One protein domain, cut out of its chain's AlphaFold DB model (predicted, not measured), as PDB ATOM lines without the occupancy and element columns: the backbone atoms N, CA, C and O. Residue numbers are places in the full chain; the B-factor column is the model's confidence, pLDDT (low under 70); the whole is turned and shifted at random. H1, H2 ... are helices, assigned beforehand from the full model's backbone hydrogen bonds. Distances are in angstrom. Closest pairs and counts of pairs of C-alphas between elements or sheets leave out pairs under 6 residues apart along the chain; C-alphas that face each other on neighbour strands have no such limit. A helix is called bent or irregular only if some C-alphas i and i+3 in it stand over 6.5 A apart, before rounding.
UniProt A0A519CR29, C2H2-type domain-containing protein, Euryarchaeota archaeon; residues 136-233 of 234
ATOM      1  N   PRO A 136     -13.252  22.610 217.927       87.75
ATOM      2  CA  PRO A 136     -12.666  23.923 218.216       87.75
ATOM      3  C   PRO A 136     -11.435  23.901 219.118       87.75
ATOM      4  O   PRO A 136     -10.436  24.535 218.798       87.75
ATOM      5  N   LEU A 137     -11.421  23.090 220.178       87.62
ATOM      6  CA  LEU A 137     -10.241  22.990 221.043       87.62
ATOM      7  C   LEU A 137      -8.983  22.525 220.280       87.62
ATOM      8  O   LEU A 137      -7.889  23.026 220.524       87.62
ATOM      9  N   ARG A 138      -9.135  21.614 219.308       89.50
ATOM     10  CA  ARG A 138      -8.021  21.151 218.458       89.50
ATOM     11  C   ARG A 138      -7.566  22.219 217.471       89.50
ATOM     12  O   ARG A 138      -6.370  22.339 217.207       89.50
ATOM     13  N   ALA A 139      -8.509  23.003 216.958       90.81
ATOM     14  CA  ALA A 139      -8.222  24.166 216.133       90.81
ATOM     15  C   ALA A 139      -7.399  25.220 216.894       90.81
ATOM     16  O   ALA A 139      -6.404  25.719 216.359       90.81
ATOM     17  N   ILE A 140      -7.784  25.523 218.139       90.25
ATOM     18  CA  ILE A 140      -7.072  26.452 219.028       90.25
ATOM     19  C   ILE A 140      -5.668  25.923 219.320       90.25
ATOM     20  O   ILE A 140      -4.693  26.612 219.030       90.25
ATOM     21  N   GLU A 141      -5.555  24.683 219.814       90.44
ATOM     22  CA  GLU A 141      -4.278  24.038 220.155       90.44
ATOM     23  C   GLU A 141      -3.291  24.107 218.983       90.44
ATOM     24  O   GLU A 141      -2.168  24.590 219.127       90.44
ATOM     25  N   ARG A 142      -3.727  23.703 217.782       91.56
ATOM     26  CA  ARG A 142      -2.877  23.735 216.586       91.56
ATOM     27  C   ARG A 142      -2.457  25.154 216.204       91.56
ATOM     28  O   ARG A 142      -1.322  25.358 215.763       91.56
ATOM     29  N   THR A 143      -3.355  26.120 216.360       92.38
ATOM     30  CA  THR A 143      -3.070  27.518 216.032       92.38
ATOM     31  C   THR A 143      -2.071  28.126 217.017       92.38
ATOM     32  O   THR A 143      -1.136  28.791 216.577       92.38
ATOM     33  N   ILE A 144      -2.198  27.841 218.318       92.06
ATOM     34  CA  ILE A 144      -1.243  28.282 219.348       92.06
ATOM     35  C   ILE A 144       0.133  27.664 219.098       92.06
ATOM     36  O   ILE A 144       1.104  28.406 219.009       92.06
ATOM     37  N   LEU A 145       0.224  26.349 218.867       92.25
ATOM     38  CA  LEU A 145       1.500  25.693 218.543       92.25
ATOM     39  C   LEU A 145       2.155  26.304 217.294       92.25
ATOM     40  O   LEU A 145       3.360  26.540 217.259       92.25
ATOM     41  N   THR A 146       1.354  26.623 216.274       93.25
ATOM     42  CA  THR A 146       1.837  27.312 215.068       93.25
ATOM     43  C   THR A 146       2.353  28.721 215.389       93.25
ATOM     44  O   THR A 146       3.389  29.134 214.863       93.25
ATOM     45  N   ALA A 147       1.656  29.462 216.252       94.19
ATOM     46  CA  ALA A 147       2.052  30.796 216.690       94.19
ATOM     47  C   ALA A 147       3.317  30.777 217.566       94.19
ATOM     48  O   ALA A 147       4.158  31.663 217.434       94.19
ATOM     49  N   GLU A 148       3.492  29.760 218.412       94.00
ATOM     50  CA  GLU A 148       4.706  29.534 219.203       94.00
ATOM     51  C   GLU A 148       5.904  29.198 218.308       94.00
ATOM     52  O   GLU A 148       6.960  29.816 218.438       94.00
ATOM     53  N   GLU A 149       5.740  28.284 217.343       93.31
ATOM     54  CA  GLU A 149       6.781  27.969 216.357       93.31
ATOM     55  C   GLU A 149       7.205  29.202 215.550       93.31
ATOM     56  O   GLU A 149       8.383  29.362 215.220       93.31
ATOM     57  N   TRP A 150       6.250  30.069 215.212       95.25
ATOM     58  CA  TRP A 150       6.524  31.351 214.572       95.25
ATOM     59  C   TRP A 150       7.257  32.309 215.520       95.25
ATOM     60  O   TRP A 150       8.280  32.873 215.135       95.25
ATOM     61  N   GLY A 151       6.797  32.441 216.767       96.12
ATOM     62  CA  GLY A 151       7.395  33.322 217.770       96.12
ATOM     63  C   GLY A 151       8.850  32.968 218.074       96.12
ATOM     64  O   GLY A 151       9.702  33.850 218.136       96.12
ATOM     65  N   LEU A 152       9.177  31.672 218.141       95.50
ATOM     66  CA  LEU A 152      10.556  31.197 218.289       95.50
ATOM     67  C   LEU A 152      11.459  31.600 217.112       95.50
ATOM     68  O   LEU A 152      12.639  31.874 217.318       95.50
ATOM     69  N   LYS A 153      10.927  31.629 215.884       94.62
ATOM     70  CA  LYS A 153      11.690  31.997 214.677       94.62
ATOM     71  C   LYS A 153      11.894  33.505 214.557       94.62
ATOM     72  O   LYS A 153      12.969  33.931 214.153       94.62
ATOM     73  N   GLU A 154      10.881  34.286 214.918       95.44
ATOM     74  CA  GLU A 154      10.905  35.751 214.819       95.44
ATOM     75  C   GLU A 154      11.391  36.442 216.105       95.44
ATOM     76  O   GLU A 154      11.514  37.665 216.134       95.44
ATOM     77  N   ASN A 155      11.698  35.677 217.161       94.94
ATOM     78  CA  ASN A 155      12.035  36.183 218.495       94.94
ATOM     79  C   ASN A 155      10.936  37.100 219.075       94.94
ATOM     80  O   ASN A 155      11.194  38.194 219.579       94.94
ATOM     81  N   GLU A 156       9.692  36.635 218.985       96.19
ATOM     82  CA  GLU A 156       8.473  37.338 219.391       96.19
ATOM     83  C   GLU A 156       7.614  36.448 220.298       96.19
ATOM     84  O   GLU A 156       7.689  35.219 220.258       96.19
ATOM     85  N   HIS A 157       6.750  37.063 221.107       94.19
ATOM     86  CA  HIS A 157       5.755  36.310 221.870       94.19
ATOM     87  C   HIS A 157       4.625  35.823 220.947       94.19
ATOM     88  O   HIS A 157       4.194  36.559 220.056       94.19
ATOM     89  N   TRP A 158       4.100  34.612 221.172       92.19
ATOM     90  CA  TRP A 158       3.089  33.992 220.299       92.19
ATOM     91  C   TRP A 158       1.818  34.847 220.145       92.19
ATOM     92  O   TRP A 158       1.203  34.856 219.085       92.19
ATOM     93  N   THR A 159       1.458  35.641 221.159       91.06
ATOM     94  CA  THR A 159       0.298  36.555 221.106       91.06
ATOM     95  C   THR A 159       0.441  37.657 220.053       91.06
ATOM     96  O   THR A 159      -0.557  38.212 219.599       91.06
ATOM     97  N   ALA A 160       1.662  37.975 219.612       93.94
ATOM     98  CA  ALA A 160       1.897  38.943 218.543       93.94
ATOM     99  C   ALA A 160       1.652  38.360 217.137       93.94
ATOM    100  O   ALA A 160       1.638  39.115 216.161       93.94
ATOM    101  N   PHE A 161       1.446  37.043 217.027       95.81
ATOM    102  CA  PHE A 161       1.381  36.303 215.768       95.81
ATOM    103  C   PHE A 161       0.413  36.915 214.753       95.81
ATOM    104  O   PHE A 161       0.846  37.325 213.678       95.81
ATOM    105  N   PHE A 162      -0.871  37.060 215.093       94.75
ATOM    106  CA  PHE A 162      -1.895  37.560 214.159       94.75
ATOM    107  C   PHE A 162      -1.622  38.987 213.665       94.75
ATOM    108  O   PHE A 162      -1.993  39.348 212.545       94.75
ATOM    109  N   ASN A 163      -0.902  39.781 214.456       93.88
ATOM    110  CA  ASN A 163      -0.565  41.163 214.125       93.88
ATOM    111  C   ASN A 163       0.705  41.277 213.274       93.88
ATOM    112  O   ASN A 163       0.809  42.184 212.449       93.88
ATOM    113  N   LYS A 164       1.668  40.367 213.460       95.56
ATOM    114  CA  LYS A 164       3.018  40.495 212.892       95.56
ATOM    115  C   LYS A 164       3.357  39.477 211.808       95.56
ATOM    116  O   LYS A 164       4.208  39.773 210.973       95.56
ATOM    117  N   VAL A 165       2.690  38.320 211.753       97.00
ATOM    118  CA  VAL A 165       2.937  37.312 210.707       97.00
ATOM    119  C   VAL A 165       2.780  37.940 209.320       97.00
ATOM    120  O   VAL A 165       1.849  38.716 209.097       97.00
ATOM    121  N   SER A 166       3.690  37.656 208.385       96.50
ATOM    122  CA  SER A 166       3.602  38.209 207.026       96.50
ATOM    123  C   SER A 166       2.345  37.704 206.311       96.50
ATOM    124  O   SER A 166       1.903  36.579 206.543       96.50
ATOM    125  N   SER A 167       1.770  38.509 205.411       96.19
ATOM    126  CA  SER A 167       0.552  38.116 204.683       96.19
ATOM    127  C   SER A 167       0.762  36.854 203.836       96.19
ATOM    128  O   SER A 167      -0.116  35.999 203.774       96.19
ATOM    129  N   PHE A 168       1.953  36.683 203.254       94.81
ATOM    130  CA  PHE A 168       2.323  35.467 202.526       94.81
ATOM    131  C   PHE A 168       2.331  34.226 203.430       94.81
ATOM    132  O   PHE A 168       1.710  33.216 203.096       94.81
ATOM    133  N   ASN A 169       2.987  34.309 204.594       94.50
ATOM    134  CA  ASN A 169       3.016  33.192 205.536       94.50
ATOM    135  C   ASN A 169       1.618  32.909 206.085       94.50
ATOM    136  O   ASN A 169       1.243  31.749 206.183       94.50
ATOM    137  N   ALA A 170       0.821  33.938 206.375       95.75
ATOM    138  CA  ALA A 170      -0.558  33.773 206.818       95.75
ATOM    139  C   ALA A 170      -1.387  32.957 205.817       95.75
ATOM    140  O   ALA A 170      -1.986  31.958 206.203       95.75
ATOM    141  N   VAL A 171      -1.355  33.317 204.528       95.12
ATOM    142  CA  VAL A 171      -2.050  32.564 203.469       95.12
ATOM    143  C   VAL A 171      -1.577  31.115 203.432       95.12
ATOM    144  O   VAL A 171      -2.399  30.203 203.423       95.12
ATOM    145  N   HIS A 172      -0.263  30.881 203.470       92.19
ATOM    146  CA  HIS A 172       0.283  29.525 203.482       92.19
ATOM    147  C   HIS A 172      -0.199  28.710 204.694       92.19
ATOM    148  O   HIS A 172      -0.648  27.575 204.538       92.19
ATOM    149  N   LEU A 173      -0.141  29.276 205.900       93.25
ATOM    150  CA  LEU A 173      -0.559  28.603 207.131       93.25
ATOM    151  C   LEU A 173      -2.074  28.317 207.149       93.25
ATOM    152  O   LEU A 173      -2.484  27.262 207.630       93.25
ATOM    153  N   ILE A 174      -2.897  29.204 206.579       92.69
ATOM    154  CA  ILE A 174      -4.341  28.984 206.406       92.69
ATOM    155  C   ILE A 174      -4.596  27.857 205.399       92.69
ATOM    156  O   ILE A 174      -5.255  26.877 205.734       92.69
ATOM    157  N   CYS A 175      -4.035  27.940 204.189       89.69
ATOM    158  CA  CYS A 175      -4.283  26.966 203.118       89.69
ATOM    159  C   CYS A 175      -3.715  25.567 203.415       89.69
ATOM    160  O   CYS A 175      -4.138  24.586 202.814       89.69
ATOM    161  N   THR A 176      -2.764  25.457 204.345       88.62
ATOM    162  CA  THR A 176      -2.244  24.173 204.845       88.62
ATOM    163  C   THR A 176      -2.978  23.665 206.092       88.62
ATOM    164  O   THR A 176      -2.617  22.620 206.632       88.62
ATOM    165  N   GLY A 177      -4.005  24.384 206.560       90.06
ATOM    166  CA  GLY A 177      -4.831  24.017 207.712       90.06
ATOM    167  C   GLY A 177      -4.165  24.218 209.076       90.06
ATOM    168  O   GLY A 177      -4.751  23.845 210.093       90.06
ATOM    169  N   ARG A 178      -2.962  24.803 209.139       91.00
ATOM    170  CA  ARG A 178      -2.255  25.094 210.400       91.00
ATOM    171  C   ARG A 178      -2.958  26.155 211.228       91.00
ATOM    172  O   ARG A 178      -2.970  26.049 212.447       91.00
ATOM    173  N   ILE A 179      -3.574  27.125 210.560       92.44
ATOM    174  CA  ILE A 179      -4.543  28.011 211.194       92.44
ATOM    175  C   ILE A 179      -5.930  27.558 210.756       92.44
ATOM    176  O   ILE A 179      -6.228  27.496 209.563       92.44
ATOM    177  N   SER A 180      -6.757  27.201 211.733       91.75
ATOM    178  CA  SER A 180      -8.101  26.691 211.480       91.75
ATOM    179  C   SER A 180      -9.080  27.819 211.120       91.75
ATOM    180  O   SER A 180      -8.953  28.928 211.654       91.75
ATOM    181  N   PRO A 181     -10.106  27.543 210.291       92.06
ATOM    182  CA  PRO A 181     -11.191  28.488 210.036       92.06
ATOM    183  C   PRO A 181     -11.949  28.877 211.311       92.06
ATOM    184  O   PRO A 181     -12.399  30.014 211.412       92.06
ATOM    185  N   TRP A 182     -12.024  27.974 212.301       91.88
ATOM    186  CA  TRP A 182     -12.581  28.265 213.627       91.88
ATOM    187  C   TRP A 182     -11.927  29.487 214.268       91.88
ATOM    188  O   TRP A 182     -12.622  30.341 214.800       91.88
ATOM    189  N   VAL A 183     -10.598  29.592 214.183       92.12
ATOM    190  CA  VAL A 183      -9.863  30.721 214.764       92.12
ATOM    191  C   VAL A 183      -9.926  31.926 213.832       92.12
ATOM    192  O   VAL A 183     -10.255  33.016 214.263       92.12
ATOM    193  N   ILE A 184      -9.669  31.745 212.535       92.19
ATOM    194  CA  ILE A 184      -9.624  32.869 211.587       92.19
ATOM    195  C   ILE A 184     -10.945  33.643 211.509       92.19
ATOM    196  O   ILE A 184     -10.917  34.869 211.430       92.19
ATOM    197  N   LEU A 185     -12.078  32.939 211.502       90.12
ATOM    198  CA  LEU A 185     -13.399  33.551 211.360       90.12
ATOM    199  C   LEU A 185     -14.088  33.769 212.709       90.12
ATOM    200  O   LEU A 185     -14.875  34.705 212.829       90.12
ATOM    201  N   GLY A 186     -13.787  32.934 213.709       88.25
ATOM    202  CA  GLY A 186     -14.412  32.989 215.030       88.25
ATOM    203  C   GLY A 186     -13.778  33.979 216.007       88.25
ATOM    204  O   GLY A 186     -14.425  34.312 216.987       88.25
ATOM    205  N   THR A 187     -12.560  34.477 215.757       88.62
ATOM    206  CA  THR A 187     -11.871  35.417 216.664       88.62
ATOM    207  C   THR A 187     -11.713  36.804 216.053       88.62
ATOM    208  O   THR A 187     -11.617  36.978 214.831       88.62
ATOM    209  N   SER A 188     -11.637  37.832 216.896       88.62
ATOM    210  CA  SER A 188     -11.398  39.204 216.444       88.62
ATOM    211  C   SER A 188      -9.986  39.348 215.863       88.62
ATOM    212  O   SER A 188      -9.793  39.994 214.828       88.62
ATOM    213  N   THR A 189      -9.005  38.676 216.472       90.00
ATOM    214  CA  THR A 189      -7.599  38.659 216.043       90.00
ATOM    215  C   THR A 189      -7.403  37.929 214.711       90.00
ATOM    216  O   THR A 189      -6.681  38.414 213.835       90.00
ATOM    217  N   GLY A 190      -8.106  36.815 214.499       91.25
ATOM    218  CA  GLY A 190      -8.156  36.100 213.224       91.25
ATOM    219  C   GLY A 190      -8.751  36.959 212.108       91.25
ATOM    220  O   GLY A 190      -8.162  37.094 211.031       91.25
ATOM    221  N   ASN A 191      -9.855  37.649 212.397       90.31
ATOM    222  CA  ASN A 191     -10.482  38.573 211.455       90.31
ATOM    223  C   ASN A 191      -9.577  39.772 211.118       90.31
ATOM    224  O   ASN A 191      -9.543  40.231 209.973       90.31
ATOM    225  N   GLN A 192      -8.810  40.286 212.083       91.75
ATOM    226  CA  GLN A 192      -7.809  41.328 211.829       91.75
ATOM    227  C   GLN A 192      -6.700  40.839 210.891       91.75
ATOM    228  O   GLN A 192      -6.289  41.588 210.003       91.75
ATOM    229  N   LEU A 193      -6.262  39.584 211.023       94.06
ATOM    230  CA  LEU A 193      -5.299  38.991 210.097       94.06
ATOM    231  C   LEU A 193      -5.848  38.941 208.662       94.06
ATOM    232  O   LEU A 193      -5.134  39.323 207.736       94.06
ATOM    233  N   LEU A 194      -7.115  38.554 208.469       93.19
ATOM    234  CA  LEU A 194      -7.743  38.553 207.138       93.19
ATOM    235  C   LEU A 194      -7.799  39.947 206.508       93.19
ATOM    236  O   LEU A 194      -7.523  40.090 205.320       93.19
ATOM    237  N   LYS A 195      -8.084  40.989 207.297       94.00
ATOM    238  CA  LYS A 195      -8.132  42.383 206.813       94.00
ATOM    239  C   LYS A 195      -6.785  42.901 206.297       94.00
ATOM    240  O   LYS A 195      -6.754  43.901 205.585       94.00
ATOM    241  N   ARG A 196      -5.674  42.247 206.649       95.62
ATOM    242  CA  ARG A 196      -4.324  42.583 206.162       95.62
ATOM    243  C   ARG A 196      -4.005  41.946 204.807       95.62
ATOM    244  O   ARG A 196      -2.990  42.297 204.204       95.62
ATOM    245  N   LEU A 197      -4.813  40.986 204.354       95.75
ATOM    246  CA  LEU A 197      -4.611  40.293 203.086       95.75
ATOM    247  C   LEU A 197      -5.132  41.138 201.920       95.75
ATOM    248  O   LEU A 197      -6.158  41.806 202.023       95.75
ATOM    249  N   ASN A 198      -4.424  41.094 200.793       96.38
ATOM    250  CA  ASN A 198      -4.896  41.722 199.559       96.38
ATOM    251  C   ASN A 198      -5.959  40.849 198.854       96.38
ATOM    252  O   ASN A 198      -6.183  39.697 199.223       96.38
ATOM    253  N   ASN A 199      -6.588  41.375 197.799       95.56
ATOM    254  CA  ASN A 199      -7.668  40.676 197.089       95.56
ATOM    255  C   ASN A 199      -7.249  39.321 196.492       95.56
ATOM    256  O   ASN A 199      -8.041  38.384 196.498       95.56
ATOM    257  N   GLU A 200      -6.017  39.192 195.993       95.06
ATOM    258  CA  GLU A 200      -5.519  37.926 195.435       95.06
ATOM    259  C   GLU A 200      -5.342  36.876 196.536       95.06
ATOM    260  O   GLU A 200      -5.776  35.733 196.401       95.06
ATOM    261  N   GLN A 201      -4.760  37.284 197.662       95.69
ATOM    262  CA  GLN A 201      -4.570  36.454 198.848       95.69
ATOM    263  C   GLN A 201      -5.908  36.022 199.458       95.69
ATOM    264  O   GLN A 201      -6.073  34.852 199.798       95.69
ATOM    265  N   LEU A 202      -6.877  36.936 199.541       93.56
ATOM    266  CA  LEU A 202      -8.249  36.622 199.944       93.56
ATOM    267  C   LEU A 202      -8.910  35.645 198.968       93.56
ATOM    268  O   LEU A 202      -9.604  34.734 199.407       93.56
ATOM    269  N   GLY A 203      -8.651  35.774 197.664       92.12
ATOM    270  CA  GLY A 203      -9.099  34.815 196.658       92.12
ATOM    271  C   GLY A 203      -8.545  33.405 196.892       92.12
ATOM    272  O   GLY A 203      -9.300  32.438 196.832       92.12
ATOM    273  N   LEU A 204      -7.255  33.278 197.218       91.25
ATOM    274  CA  LEU A 204      -6.633  31.990 197.558       91.25
ATOM    275  C   LEU A 204      -7.245  31.381 198.825       91.25
ATOM    276  O   LEU A 204      -7.613  30.205 198.840       91.25
ATOM    277  N   VAL A 205      -7.401  32.194 199.873       91.56
ATOM    278  CA  VAL A 205      -8.023  31.771 201.131       91.56
ATOM    279  C   VAL A 205      -9.480  31.359 200.905       91.56
ATOM    280  O   VAL A 205      -9.886  30.314 201.398       91.56
ATOM    281  N   GLY A 206     -10.249  32.103 200.111       88.25
ATOM    282  CA  GLY A 206     -11.651  31.799 199.804       88.25
ATOM    283  C   GLY A 206     -11.862  30.569 198.912       88.25
ATOM    284  O   GLY A 206     -12.908  29.941 198.978       88.25
ATOM    285  N   GLN A 207     -10.886  30.164 198.092       84.12
ATOM    286  CA  GLN A 207     -10.958  28.878 197.367       84.12
ATOM    287  C   GLN A 207     -10.748  27.672 198.297       84.12
ATOM    288  O   GLN A 207     -11.237  26.558 198.042       84.12
ATOM    289  N   PHE A 208      -9.988  27.894 199.367       83.12
ATOM    290  CA  PHE A 208      -9.706  26.901 200.389       83.12
ATOM    291  C   PHE A 208     -10.836  26.809 201.423       83.12
ATOM    292  O   PHE A 208     -11.326  25.711 201.697       83.12
ATOM    293  N   LEU A 209     -11.267  27.955 201.952       84.00
ATOM    294  CA  LEU A 209     -12.345  28.087 202.922       84.00
ATOM    295  C   LEU A 209     -13.693  28.099 202.207       84.00
ATOM    296  O   LEU A 209     -13.989  29.010 201.445       84.00
ATOM    297  N   ASP A 210     -14.552  27.132 202.511       84.06
ATOM    298  CA  ASP A 210     -15.979  27.271 202.222       84.06
ATOM    299  C   ASP A 210     -16.557  28.344 203.164       84.06
ATOM    300  O   ASP A 210     -17.013  28.039 204.265       84.06
ATOM    301  N   ILE A 211     -16.410  29.619 202.780       83.38
ATOM    302  CA  ILE A 211     -16.768  30.776 203.615       83.38
ATOM    303  C   ILE A 211     -18.228  30.689 204.082       83.38
ATOM    304  O   ILE A 211     -18.435  30.763 205.290       83.38
ATOM    305  N   PRO A 212     -19.229  30.430 203.210       85.44
ATOM    306  CA  PRO A 212     -20.615  30.301 203.657       85.44
ATOM    307  C   PRO A 212     -20.826  29.183 204.686       85.44
ATOM    308  O   PRO A 212     -21.569  29.366 205.652       85.44
ATOM    309  N   PHE A 213     -20.180  28.024 204.502       88.06
ATOM    310  CA  PHE A 213     -20.240  26.937 205.481       88.06
ATOM    311  C   PHE A 213     -19.669  27.374 206.833       88.06
ATOM    312  O   PHE A 213     -20.286  27.133 207.872       88.06
ATOM    313  N   TRP A 214     -18.504  28.022 206.828       88.44
ATOM    314  CA  TRP A 214     -17.806  28.387 208.053       88.44
ATOM    315  C   TRP A 214     -18.417  29.577 208.777       88.44
ATOM    316  O   TRP A 214     -18.521  29.509 209.993       88.44
ATOM    317  N   GLU A 215     -18.877  30.612 208.074       85.31
ATOM    318  CA  GLU A 215     -19.593  31.746 208.677       85.31
ATOM    319  C   GLU A 215     -20.821  31.276 209.452       85.31
ATOM    320  O   GLU A 215     -21.042  31.686 210.590       85.31
ATOM    321  N   LYS A 216     -21.588  30.346 208.874       86.81
ATOM    322  CA  LYS A 216     -22.693  29.703 209.582       86.81
ATOM    323  C   LYS A 216     -22.191  28.914 210.794       86.81
ATOM    324  O   LYS A 216     -22.708  29.076 211.891       86.81
ATOM    325  N   LYS A 217     -21.159  28.088 210.611       85.75
ATOM    326  CA  LYS A 217     -20.633  27.213 211.667       85.75
ATOM    327  C   LYS A 217     -20.056  27.976 212.867       85.75
ATOM    328  O   LYS A 217     -20.212  27.513 213.989       85.75
ATOM    329  N   VAL A 218     -19.411  29.128 212.654       83.88
ATOM    330  CA  VAL A 218     -18.827  29.940 213.741       83.88
ATOM    331  C   VAL A 218     -19.828  30.879 214.418       83.88
ATOM    332  O   VAL A 218     -19.503  31.461 215.443       83.88
ATOM    333  N   THR A 219     -21.027  31.052 213.856       79.12
ATOM    334  CA  THR A 219     -22.082  31.910 214.430       79.12
ATOM    335  C   THR A 219     -23.196  31.118 215.109       79.12
ATOM    336  O   THR A 219     -23.987  31.691 215.859       79.12
ATOM    337  N   GLU A 220     -23.276  29.807 214.869       76.00
ATOM    338  CA  GLU A 220     -24.208  28.928 215.567       76.00
ATOM    339  C   GLU A 220     -23.874  28.889 217.071       76.00
ATOM    340  O   GLU A 220     -22.723  28.640 217.427       76.00
ATOM    341  N   PRO A 221     -24.851  29.133 217.969       62.41
ATOM    342  CA  PRO A 221     -24.610  29.076 219.404       62.41
ATOM    343  C   PRO A 221     -24.210  27.653 219.803       62.41
ATOM    344  O   PRO A 221     -25.043  26.748 219.853       62.41
ATOM    345  N   ASP A 222     -22.927  27.474 220.089       66.44
ATOM    346  CA  ASP A 222     -22.317  26.217 220.497       66.44
ATOM    347  C   ASP A 222     -21.420  26.498 221.710       66.44
ATOM    348  O   ASP A 222     -20.693  27.494 221.745       66.44
ATOM    349  N   ASP A 223     -21.451  25.621 222.716       65.56
ATOM    350  CA  ASP A 223     -20.540  25.694 223.865       65.56
ATOM    351  C   ASP A 223     -19.069  25.676 223.424       65.56
ATOM    352  O   ASP A 223     -18.201  26.194 224.128       65.56
ATOM    353  N   ASN A 224     -18.789  25.156 222.228       64.75
ATOM    354  CA  ASN A 224     -17.458  25.174 221.648       64.75
ATOM    355  C   ASN A 224     -16.920  26.584 221.311       64.75
ATOM    356  O   ASN A 224     -15.701  26.744 221.243       64.75
ATOM    357  N   LEU A 225     -17.776  27.599 221.118       64.50
ATOM    358  CA  LEU A 225     -17.342  28.984 220.865       64.50
ATOM    359  C   LEU A 225     -16.852  29.678 222.141       64.50
ATOM    360  O   LEU A 225     -15.851  30.381 222.101       64.50
ATOM    361  N   LYS A 226     -17.459  29.375 223.297       70.75
ATOM    362  CA  LYS A 226     -17.023  29.916 224.601       70.75
ATOM    363  C   LYS A 226     -15.565  29.575 224.912       70.75
ATOM    364  O   LYS A 226     -14.863  30.352 225.546       70.75
ATOM    365  N   ILE A 227     -15.119  28.398 224.466       73.69
ATOM    366  CA  ILE A 227     -13.732  27.947 224.618       73.69
ATOM    367  C   ILE A 227     -12.799  28.780 223.731       73.69
ATOM    368  O   ILE A 227     -11.673  29.045 224.121       73.69
ATOM    369  N   ILE A 228     -13.230  29.205 222.542       75.06
ATOM    370  CA  ILE A 228     -12.407  30.072 221.689       75.06
ATOM    371  C   ILE A 228     -12.214  31.437 222.367       75.06
ATOM    372  O   ILE A 228     -11.073  31.894 222.489       75.06
ATOM    373  N   ASP A 229     -13.297  32.030 222.868       73.25
ATOM    374  CA  ASP A 229     -13.291  33.344 223.525       73.25
ATOM    375  C   ASP A 229     -12.377  33.368 224.765       73.25
ATOM    376  O   ASP A 229     -11.610  34.311 224.968       73.25
ATOM    377  N   GLU A 230     -12.364  32.291 225.564       75.69
ATOM    378  CA  GLU A 230     -11.516  32.173 226.762       75.69
ATOM    379  C   GLU A 230     -10.012  32.304 226.451       75.69
ATOM    380  O   GLU A 230      -9.272  32.927 227.218       75.69
ATOM    381  N   TYR A 231      -9.555  31.745 225.326       74.75
ATOM    382  CA  TYR A 231      -8.131  31.694 224.967       74.75
ATOM    383  C   TYR A 231      -7.659  32.910 224.172       74.75
ATOM    384  O   TYR A 231      -6.479  33.264 224.242       74.75
ATOM    385  N   PHE A 232      -8.550  33.531 223.400       73.75
ATOM    386  CA  PHE A 232      -8.224  34.708 222.596       73.75
ATOM    387  C   PHE A 232      -8.651  36.031 223.250       73.75
ATOM    388  O   PHE A 232      -8.247  37.083 222.758       73.75
ATOM    389  N   HIS A 233      -9.337  35.974 224.401       61.84
ATOM    390  CA  HIS A 233      -9.869  37.125 225.143       61.84
ATOM    391  C   HIS A 233     -10.763  38.025 224.279       61.84
ATOM    392  O   HIS A 233     -10.679  39.255 224.368       61.84
TER     393      HIS A 233
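This is residues 136 to 233 of the 234 residues of the protein "C2H2-type domain-containing protein" of Euryarchaeota archaeon (UniProt A0A519CR29). Eight helices make a small, compact body: the long H1 runs along one side with H8 beside its first residues, and H3 and H6 lie side by side at the opposite side. The short H4 and H5 fill the middle, with H2 toward one end of the body and H7 at the other. The printed part has 98 residues, with eight named helices, H1 to H8 in chain order, and no named strand; the class is all helix. The whole is compact, with a radius of gyration of the C-alphas of 12.8 A, and the C-alphas span 37 by 31 by 19 A.

H1, residues 136 to 154, begins at C-alpha 136, (-12.666, 23.923, 218.216), and is 26.6 A long from first to last C-alpha. H2 is residues 158 to 164; it is irregular, with C-alphas 159 and 162 7.4 A apart. H3, residues 167 to 175, is 12.3 A long. H4 is residues 181 to 186, with C-alpha 181 at (-11.191, 28.488, 210.036), and H5 is residues 188 to 195. H6, residues 199 to 208, is 14.3 A long, and H7, residues 211 to 219, is 12.1 A. H8, residues 223 to 232, is 15.3 A long and ends at C-alpha 232, (-8.224, 34.708, 222.596).

H1 touches H8 with residues 136 to 140 alone, the same way at a shallow tilt of 17 degrees; the closest C-alphas, of Pro 136 and Asn 224, are 6.0 A apart. With residues 144 to 151 alone H1 touches H2, about perpendicular at 78 degrees, closest at the C-alphas of Glu 148 and Trp 158, 4.9 A. H2 touches H5, closest at the C-alphas of Phe 162 and Leu 193, 5.5 A. H3 touches H6, the same way at a shallow tilt of 14 degrees, closest at the C-alphas of Cys 175 and Phe 208, 6.1 A. H4 is the hub, touching four helices. It touches H1 at the C-alphas of Trp 182 and Pro 136, 6.3 A, and H7 at those of Gly 186 and Val 218, 5.5 A, the closest of each pair. H4 and H5 touch only at the corner, the C-alphas of Ile 184 and Gly 190 being closest at 3.9 A. H4 and H8 only just touch, with 3 pairs of C-alphas within 8 A, the closest those of Val 183 and Ile 228, 7.4 A. H6 and H7 meet only through their link; H1 and H6 are apart. In H1, H3, H4, H5, H6 and H7 every O i to N i+4 pair is within hydrogen-bond range; in H8 3 of 6 are, and in H2 1 of 3, beside 3 of 4 O i to N i+3 pairs.

The two C-alphas farthest apart, of Asn 155 and Pro 221, are 37.3 A apart. The printed part has no cut, and each link between successive helices is tight. The mean pLDDT of the printed part is 88.5; residues 221 to 225 and residue 233 are under 70.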